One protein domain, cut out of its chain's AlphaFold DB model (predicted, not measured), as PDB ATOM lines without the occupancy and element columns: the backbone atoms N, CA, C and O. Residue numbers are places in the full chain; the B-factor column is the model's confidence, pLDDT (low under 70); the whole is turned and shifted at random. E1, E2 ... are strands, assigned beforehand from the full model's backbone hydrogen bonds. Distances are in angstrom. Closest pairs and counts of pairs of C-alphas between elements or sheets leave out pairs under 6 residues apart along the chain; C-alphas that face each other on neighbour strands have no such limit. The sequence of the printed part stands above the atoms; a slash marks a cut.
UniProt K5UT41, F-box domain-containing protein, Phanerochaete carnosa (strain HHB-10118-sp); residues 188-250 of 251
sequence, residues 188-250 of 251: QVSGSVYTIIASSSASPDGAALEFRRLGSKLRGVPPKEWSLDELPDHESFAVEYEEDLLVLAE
ATOM      1  N   GLN A 188      72.379 -17.439  79.842       74.50
ATOM      2  CA  GLN A 188      71.158 -16.849  80.357       74.50
ATOM      3  C   GLN A 188      70.980 -15.480  79.721       74.50
ATOM      4  O   GLN A 188      71.952 -14.766  79.493       74.50
ATOM      5  N   VAL A 189      69.728 -15.131  79.440       75.25
ATOM      6  CA  VAL A 189      69.322 -13.775  79.087       75.25
ATOM      7  C   VAL A 189      68.382 -13.306  80.181       75.25
ATOM      8  O   VAL A 189      67.309 -13.878  80.354       75.25
ATOM      9  N   SER A 190      68.788 -12.275  80.913       69.44
ATOM     10  CA  SER A 190      67.975 -11.663  81.963       69.44
ATOM     11  C   SER A 190      67.727 -10.196  81.654       69.44
ATOM     12  O   SER A 190      68.656  -9.504  81.244       69.44
ATOM     13  N   GLY A 191      66.482  -9.749  81.850       62.09
ATOM     14  CA  GLY A 191      66.036  -8.374  81.638       62.09
ATOM     15  C   GLY A 191      65.264  -8.142  80.332       62.09
ATOM     16  O   GLY A 191      65.594  -8.645  79.260       62.09
ATOM     17  N   SER A 192      64.226  -7.304  80.410       53.00
ATOM     18  CA  SER A 192      63.440  -6.854  79.244       53.00
ATOM     19  C   SER A 192      64.134  -5.737  78.446       53.00
ATOM     20  O   SER A 192      63.757  -5.419  77.317       53.00
ATOM     21  N   VAL A 193      65.167  -5.128  79.037       48.94
ATOM     22  CA  VAL A 193      65.833  -3.919  78.541       48.94
ATOM     23  C   VAL A 193      67.320  -4.169  78.291       48.94
ATOM     24  O   VAL A 193      67.853  -3.633  77.322       48.94
ATOM     25  N   TYR A 194      67.981  -5.020  79.066       55.94
ATOM     26  CA  TYR A 194      69.386  -5.372  78.887       55.94
ATOM     27  C   TYR A 194      69.454  -6.859  78.605       55.94
ATOM     28  O   TYR A 194      68.866  -7.628  79.338       55.94
ATOM     29  N   THR A 195      70.126  -7.274  77.541       54.75
ATOM     30  CA  THR A 195      70.539  -8.672  77.430       54.75
ATOM     31  C   THR A 195      71.909  -8.712  78.069       54.75
ATOM     32  O   THR A 195      72.837  -8.131  77.504       54.75
ATOM     33  N   ILE A 196      72.002  -9.299  79.260       56.88
ATOM     34  CA  ILE A 196      73.264  -9.802  79.790       56.88
ATOM     35  C   ILE A 196      73.370 -11.239  79.322       56.88
ATOM     36  O   ILE A 196      72.498 -12.035  79.642       56.88
ATOM     37  N   ILE A 197      74.397 -11.535  78.536       60.81
ATOM     38  CA  ILE A 197      74.786 -12.910  78.228       60.81
ATOM     39  C   ILE A 197      75.907 -13.238  79.196       60.81
ATOM     40  O   ILE A 197      76.935 -12.565  79.145       60.81
ATOM     41  N   ALA A 198      75.669 -14.214  80.066       58.06
ATOM     42  CA  ALA A 198      76.691 -14.844  80.884       58.06
ATOM     43  C   ALA A 198      77.077 -16.182  80.244       58.06
ATOM     44  O   ALA A 198      76.187 -16.915  79.817       58.06
ATOM     45  N   SER A 199      78.371 -16.480  80.135       61.12
ATOM     46  CA  SER A 199      78.869 -17.784  79.679       61.12
ATOM     47  C   SER A 199      79.983 -18.268  80.589       61.12
ATOM     48  O   SER A 199      80.928 -17.514  80.823       61.12
ATOM     49  N   SER A 200      79.864 -19.509  81.059       65.62
ATOM     50  CA  SER A 200      80.905 -20.184  81.833       65.62
ATOM     51  C   SER A 200      81.901 -20.858  80.894       65.62
ATOM     52  O   SER A 200      81.493 -21.572  79.974       65.62
ATOM     53  N   SER A 201      83.194 -20.626  81.110       65.69
ATOM     54  CA  SER A 201      84.265 -21.408  80.494       65.69
ATOM     55  C   SER A 201      85.052 -22.136  81.582       65.69
ATOM     56  O   SER A 201      85.373 -21.571  82.628       65.69
ATOM     57  N   ALA A 202      85.338 -23.416  81.344       65.38
ATOM     58  CA  ALA A 202      86.220 -24.179  82.212       65.38
ATOM     59  C   ALA A 202      87.661 -23.717  81.958       65.38
ATOM     60  O   ALA A 202      88.225 -23.995  80.896       65.38
ATOM     61  N   SER A 203      88.238 -22.993  82.915       65.44
ATOM     62  CA  SER A 203      89.658 -22.656  82.942       65.44
ATOM     63  C   SER A 203      90.365 -23.529  83.988       65.44
ATOM     64  O   SER A 203      89.765 -23.868  85.009       65.44
ATOM     65  N   PRO A 204      91.637 -23.912  83.768       68.31
ATOM     66  CA  PRO A 204      92.445 -24.576  84.794       68.31
ATOM     67  C   PRO A 204      92.592 -23.746  86.083       68.31
ATOM     68  O   PRO A 204      92.893 -24.319  87.126       68.31
ATOM     69  N   ASP A 205      92.345 -22.434  86.014       69.81
ATOM     70  CA  ASP A 205      92.448 -21.491  87.132       69.81
ATOM     71  C   ASP A 205      91.090 -21.203  87.823       69.81
ATOM     72  O   ASP A 205      91.010 -20.328  88.682       69.81
ATOM     73  N   GLY A 206      90.018 -21.925  87.462       72.31
ATOM     74  CA  GLY A 206      88.665 -21.770  88.021       72.31
ATOM     75  C   GLY A 206      87.603 -21.454  86.965       72.31
ATOM     76  O   GLY A 206      87.907 -21.283  85.784       72.31
ATOM     77  N   ALA A 207      86.332 -21.384  87.362       79.44
ATOM     78  CA  ALA A 207      85.265 -20.992  86.443       79.44
ATOM     79  C   ALA A 207      85.287 -19.471  86.205       79.44
ATOM     80  O   ALA A 207      85.418 -18.688  87.147       79.44
ATOM     81  N   ALA A 208      85.121 -19.046  84.951       83.44
ATOM     82  CA  ALA A 208      84.981 -17.634  84.595       83.44
ATOM     83  C   ALA A 208      83.606 -17.368  83.978       83.44
ATOM     84  O   ALA A 208      83.161 -18.125  83.115       83.44
ATOM     85  N   LEU A 209      82.943 -16.281  84.389       85.94
ATOM     86  CA  LEU A 209      81.707 -15.795  83.774       85.94
ATOM     87  C   LEU A 209      81.982 -14.521  82.975       85.94
ATOM     88  O   LEU A 209      82.311 -13.473  83.531       85.94
ATOM     89  N   GLU A 210      81.797 -14.589  81.659       84.94
ATOM     90  CA  GLU A 210      81.815 -13.401  80.801       84.94
ATOM     91  C   GLU A 210      80.430 -12.774  80.722       84.94
ATOM     92  O   GLU A 210      79.494 -13.435  80.293       84.94
ATOM     93  N   PHE A 211      80.309 -11.487  81.024       85.38
ATOM     94  CA  PHE A 211      79.074 -10.722  80.936       85.38
ATOM     95  C   PHE A 211      79.126  -9.738  79.771       85.38
ATOM     96  O   PHE A 211      80.066  -8.950  79.619       85.38
ATOM     97  N   ARG A 212      78.063  -9.714  78.966       81.75
ATOM     98  CA  ARG A 212      77.918  -8.742  77.872       81.75
ATOM     99  C   ARG A 212      76.583  -8.042  77.938       81.75
ATOM    100  O   ARG A 212      75.561  -8.685  77.750       81.75
ATOM    101  N   ARG A 213      76.596  -6.722  78.114       83.31
ATOM    102  CA  ARG A 213      75.425  -5.846  78.024       83.31
ATOM    103  C   ARG A 213      75.339  -5.225  76.637       83.31
ATOM    104  O   ARG A 213      76.193  -4.422  76.248       83.31
ATOM    105  N   LEU A 214      74.260  -5.528  75.919       81.81
ATOM    106  CA  LEU A 214      73.990  -4.908  74.621       81.81
ATOM    107  C   LEU A 214      73.759  -3.395  74.759       81.81
ATOM    108  O   LEU A 214      73.000  -2.927  75.608       81.81
ATOM    109  N   GLY A 215      74.407  -2.624  73.886       79.00
ATOM    110  CA  GLY A 215      74.183  -1.186  73.784       79.00
ATOM    111  C   GLY A 215      72.827  -0.861  73.157       79.00
ATOM    112  O   GLY A 215      72.287  -1.620  72.354       79.00
ATOM    113  N   SER A 216      72.282   0.309  73.481       79.31
ATOM    114  CA  SER A 216      71.053   0.830  72.887       79.31
ATOM    115  C   SER A 216      71.195   2.322  72.622       79.31
ATOM    116  O   SER A 216      71.066   3.136  73.534       79.31
ATOM    117  N   LYS A 217      71.422   2.681  71.350       79.81
ATOM    118  CA  LYS A 217      71.556   4.083  70.911       79.81
ATOM    119  C   LYS A 217      70.330   4.914  71.286       79.81
ATOM    120  O   LYS A 217      70.474   5.974  71.874       79.81
ATOM    121  N   LEU A 218      69.133   4.385  71.024       77.50
ATOM    122  CA  LEU A 218      67.865   5.066  71.316       77.50
ATOM    123  C   LEU A 218      67.626   5.307  72.814       77.50
ATOM    124  O   LEU A 218      66.845   6.179  73.170       77.50
ATOM    125  N   ARG A 219      68.281   4.535  73.691       76.50
ATOM    126  CA  ARG A 219      68.200   4.719  75.145       76.50
ATOM    127  C   ARG A 219      69.434   5.385  75.742       76.50
ATOM    128  O   ARG A 219      69.470   5.519  76.953       76.50
ATOM    129  N   GLY A 220      70.435   5.753  74.940       76.44
ATOM    130  CA  GLY A 220      71.706   6.280  75.448       76.44
ATOM    131  C   GLY A 220      72.533   5.269  76.250       76.44
ATOM    132  O   GLY A 220      73.457   5.658  76.954       76.44
ATOM    133  N   VAL A 221      72.229   3.971  76.153       78.94
ATOM    134  CA  VAL A 221      72.945   2.928  76.896       78.94
ATOM    135  C   VAL A 221      74.171   2.493  76.094       78.94
ATOM    136  O   VAL A 221      74.002   1.919  75.009       78.94
ATOM    137  N   PRO A 222      75.401   2.675  76.604       83.25
ATOM    138  CA  PRO A 222      76.583   2.154  75.940       83.25
ATOM    139  C   PRO A 222      76.685   0.630  76.120       83.25
ATOM    140  O   PRO A 222      76.328   0.108  77.189       83.25
ATOM    141  N   PRO A 223      77.190  -0.094  75.100       84.44
ATOM    142  CA  PRO A 223      77.556  -1.494  75.271       84.44
ATOM    143  C   PRO A 223      78.625  -1.609  76.365       84.44
ATOM    144  O   PRO A 223      79.464  -0.717  76.506       84.44
ATOM    145  N   LYS A 224      78.575  -2.682  77.153       86.69
ATOM    146  CA  LYS A 224      79.552  -2.950  78.216       86.69
ATOM    147  C   LYS A 224      79.861  -4.440  78.238       86.69
ATOM    148  O   LYS A 224      78.937  -5.243  78.169       86.69
ATOM    149  N   GLU A 225      81.131  -4.785  78.363       87.56
ATOM    150  CA  GLU A 225      81.605  -6.158  78.531       87.56
ATOM    151  C   GLU A 225      82.488  -6.198  79.781       87.56
ATOM    152  O   GLU A 225      83.220  -5.240  80.043       87.56
ATOM    153  N   TRP A 226      82.350  -7.244  80.590       89.56
ATOM    154  CA  TRP A 226      83.176  -7.485  81.775       89.56
ATOM    155  C   TRP A 226      83.215  -8.986  82.077       89.56
ATOM    156  O   TRP A 226      82.320  -9.710  81.654       89.56
ATOM    157  N   SER A 227      84.232  -9.458  82.790       88.31
ATOM    158  CA  SER A 227      84.334 -10.843  83.261       88.31
ATOM    159  C   SER A 227      84.403 -10.886  84.782       88.31
ATOM    160  O   SER A 227      84.799  -9.909  85.425       88.31
ATOM    161  N   LEU A 228      83.971 -12.009  85.347       88.44
ATOM    162  CA  LEU A 228      84.278 -12.414  86.710       88.44
ATOM    163  C   LEU A 228      85.087 -13.701  86.626       88.44
ATOM    164  O   LEU A 228      84.582 -14.709  86.132       88.44
ATOM    165  N   ASP A 229      86.326 -13.631  87.088       88.38
ATOM    166  CA  ASP A 229      87.259 -14.751  87.137       88.38
ATOM    167  C   ASP A 229      87.301 -15.318  88.569       88.38
ATOM    168  O   ASP A 229      86.760 -14.705  89.493       88.38
ATOM    169  N   GLU A 230      87.939 -16.477  88.757       87.00
ATOM    170  CA  GLU A 230      88.134 -17.109  90.078       87.00
ATOM    171  C   GLU A 230      86.822 -17.440  90.823       87.00
ATOM    172  O   GLU A 230      86.755 -17.395  92.055       87.00
ATOM    173  N   LEU A 231      85.750 -17.770  90.094       85.69
ATOM    174  CA  LEU A 231      84.490 -18.173  90.717       85.69
ATOM    175  C   LEU A 231      84.590 -19.598  91.279       85.69
ATOM    176  O   LEU A 231      85.268 -20.441  90.682       85.69
ATOM    177  N   PRO A 232      83.882 -19.892  92.388       86.94
ATOM    178  CA  PRO A 232      83.758 -21.259  92.872       86.94
ATOM    179  C   PRO A 232      83.118 -22.156  91.808       86.94
ATOM    180  O   PRO A 232      82.359 -21.693  90.940       86.94
ATOM    181  N   ASP A 233      83.424 -23.448  91.893       84.62
ATOM    182  CA  ASP A 233      82.811 -24.466  91.048       84.62
ATOM    183  C   ASP A 233      81.287 -24.423  91.224       84.62
ATOM    184  O   ASP A 233      80.765 -24.546  92.329       84.62
ATOM    185  N   HIS A 234      80.566 -24.229  90.121       86.00
ATOM    186  CA  HIS A 234      79.112 -24.113  90.114       86.00
ATOM    187  C   HIS A 234      78.516 -24.929  88.969       86.00
ATOM    188  O   HIS A 234      79.067 -24.989  87.868       86.00
ATOM    189  N   GLU A 235      77.360 -25.544  89.216       85.81
ATOM    190  CA  GLU A 235      76.620 -26.302  88.201       85.81
ATOM    191  C   GLU A 235      75.733 -25.379  87.361       85.81
ATOM    192  O   GLU A 235      75.539 -25.604  86.169       85.81
ATOM    193  N   SER A 236      75.194 -24.325  87.979       86.94
ATOM    194  CA  SER A 236      74.343 -23.344  87.311       86.94
ATOM    195  C   SER A 236      74.490 -21.958  87.924       86.94
ATOM    196  O   SER A 236      75.008 -21.790  89.029       86.94
ATOM    197  N   PHE A 237      74.042 -20.947  87.187       88.12
ATOM    198  CA  PHE A 237      73.987 -19.576  87.669       88.12
ATOM    199  C   PHE A 237      72.682 -18.904  87.233       88.12
ATOM    200  O   PHE A 237      72.061 -19.294  86.239       88.12
ATOM    201  N   ALA A 238      72.283 -17.865  87.962       87.56
ATOM    202  CA  ALA A 238      71.187 -16.979  87.604       87.56
ATOM    203  C   ALA A 238      71.573 -15.511  87.832       87.56
ATOM    204  O   ALA A 238      72.198 -15.175  88.833       87.56
ATOM    205  N   VAL A 239      71.175 -14.632  86.916       84.81
ATOM    206  CA  VAL A 239      71.379 -13.182  86.995       84.81
ATOM    207  C   VAL A 239      70.021 -12.496  87.119       84.81
ATOM    208  O   VAL A 239      69.177 -12.635  86.231       84.81
ATOM    209  N   GLU A 240      69.826 -11.713  88.177       85.25
ATOM    210  CA  GLU A 240      68.709 -10.776  88.318       85.25
ATOM    211  C   GLU A 240      69.250  -9.348  88.220       85.25
ATOM    212  O   GLU A 240      69.929  -8.852  89.117       85.25
ATOM    213  N   TYR A 241      68.995  -8.699  87.083       75.75
ATOM    214  CA  TYR A 241      69.582  -7.393  86.785       75.75
ATOM    215  C   TYR A 241      68.949  -6.268  87.601       75.75
ATOM    216  O   TYR A 241      69.626  -5.286  87.898       75.75
ATOM    217  N   GLU A 242      67.658  -6.373  87.928       73.56
ATOM    218  CA  GLU A 242      66.966  -5.310  88.669       73.56
ATOM    219  C   GLU A 242      67.520  -5.161  90.094       73.56
ATOM    220  O   GLU A 242      67.553  -4.049  90.618       73.56
ATOM    221  N   GLU A 243      68.044  -6.251  90.654       83.25
ATOM    222  CA  GLU A 243      68.605  -6.331  92.008       83.25
ATOM    223  C   GLU A 243      70.146  -6.345  92.025       83.25
ATOM    224  O   GLU A 243      70.742  -6.503  93.087       83.25
ATOM    225  N   ASP A 244      70.797  -6.218  90.860       83.69
ATOM    226  CA  ASP A 244      72.253  -6.388  90.698       83.69
ATOM    227  C   ASP A 244      72.772  -7.691  91.350       83.69
ATOM    228  O   ASP A 244      73.797  -7.721  92.033       83.69
ATOM    229  N   LEU A 245      72.022  -8.785  91.168       88.75
ATOM    230  CA  LEU A 245      72.232 -10.046  91.872       88.75
ATOM    231  C   LEU A 245      72.716 -11.147  90.921       88.75
ATOM    232  O   LEU A 245      72.070 -11.467  89.920       88.75
ATOM    233  N   LEU A 246      73.831 -11.780  91.285       89.56
ATOM    234  CA  LEU A 246      74.327 -13.019  90.687       89.56
ATOM    235  C   LEU A 246      74.189 -14.148  91.711       89.56
ATOM    236  O   LEU A 246      74.740 -14.070  92.807       89.56
ATOM    237  N   VAL A 247      73.471 -15.200  91.338       91.19
ATOM    238  CA  VAL A 247      73.300 -16.412  92.139       91.19
ATOM    239  C   VAL A 247      74.071 -17.540  91.473       91.19
ATOM    240  O   VAL A 247      73.884 -17.793  90.285       91.19
ATOM    241  N   LEU A 248      74.911 -18.226  92.241       91.19
ATOM    242  CA  LEU A 248      75.614 -19.437  91.827       91.19
ATOM    243  C   LEU A 248      75.025 -20.621  92.596       91.19
ATOM    244  O   LEU A 248      74.758 -20.502  93.792       91.19
ATOM    245  N   ALA A 249      74.802 -21.739  91.915       89.31
ATOM    246  CA  ALA A 249      74.394 -22.987  92.547       89.31
ATOM    247  C   ALA A 249      75.576 -23.961  92.553       89.31
ATOM    248  O   ALA A 249      76.044 -24.381  91.491       89.31
ATOM    249  N   GLU A 250      76.048 -24.288  93.754       86.44
ATOM    250  CA  GLU A 250      77.085 -25.293  94.008       86.44
ATOM    251  C   GLU A 250      76.461 -26.695  94.132       86.44
ATOM    252  O   GLU A 250      75.271 -26.823  94.442       86.44
TER     253      GLU A 250
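Overview. This is residues 188 to 250 of the 251 residues of the protein "F-box domain-containing protein" of Phanerochaete carnosa (strain HHB-10118-sp) (UniProt K5UT41). A twisted sheet, made of the long three-strand meander E2, E3 and E4 with the short strand E1 at one edge, is partly face to face with a smaller hairpin of strands, E5 and E6, in a loose two-sheet sandwich. The outline is a rod, spanning 40 by 20 by 14 A, and the link from E3 to E4 reaches one end of its length at Leu 218. The printed part has 63 residues, with no named helix and six named strands, E1 to E6 in order along the chain, and the class is all strand. The larger sheet has the order E1, E2, E3, E4, with E2 to E4 antiparallel; the smaller sheet, E5 and E6, is antiparallel. The whole is only just compact, close to loose, with a radius of gyration of the C-alphas of 12.7 A.

Along the chain. E1 is residues 188 to 190, 6.3 A from first to last C-alpha, and begins at C-alpha 188 (71.158, -16.849, 80.357). E2 is residues 196 to 203, 21.1 A long. E3, residues 206 to 213, measures 23.0 A, and E4, residues 224 to 231, 20.3 A. E5 is residues 236 to 240, 13.8 A. E6 is residues 245 to 249, 13.1 A, and ends at C-alpha 249 (74.394, -22.987, 92.547).

Arrangement. E1, an edge strand, and E2 meet only at a point, where C-alphas 189 and 197 face each other at 5.6 A. E2 and E3 form an antiparallel hairpin at 159 degrees, with N 199 and O 210 within hydrogen-bond range at 3.2 A. E3 and E4 form the next hairpin, antiparallel at 164 degrees, with N 211 and O 226 at 2.8 A; E2, E3 and E4 are a meander, each strand the antiparallel neighbour of the one before. E5 and E6 are an antiparallel hairpin at 165 degrees, with N 238 and O 247 at 2.8 A. The two sheets form a sandwich, two sheets face to face: the facing parts are 8.9 A centre to centre and the best planes 35 degrees apart. E2 and E5 are near each other, with 9 pairs of C-alphas within 10 A. The closest C-alphas of E1 and E5, those of Ser 190 and Val 239, are 6.3 A apart. E3 and E5 are apart, and so are E4 and E6.

Size, cuts and confidence. The two C-alphas farthest apart, those of Pro 204 and Leu 218, are 40.8 A from each other. The printed part has no cut and no long link; the link E3 to E4, with 10 residues, is short, and the others are tight. The chain changes from the larger sheet to the smaller at the link E4 to E5. The mean pLDDT of the printed part is 78.0, and residues 190 to 205 are under 70.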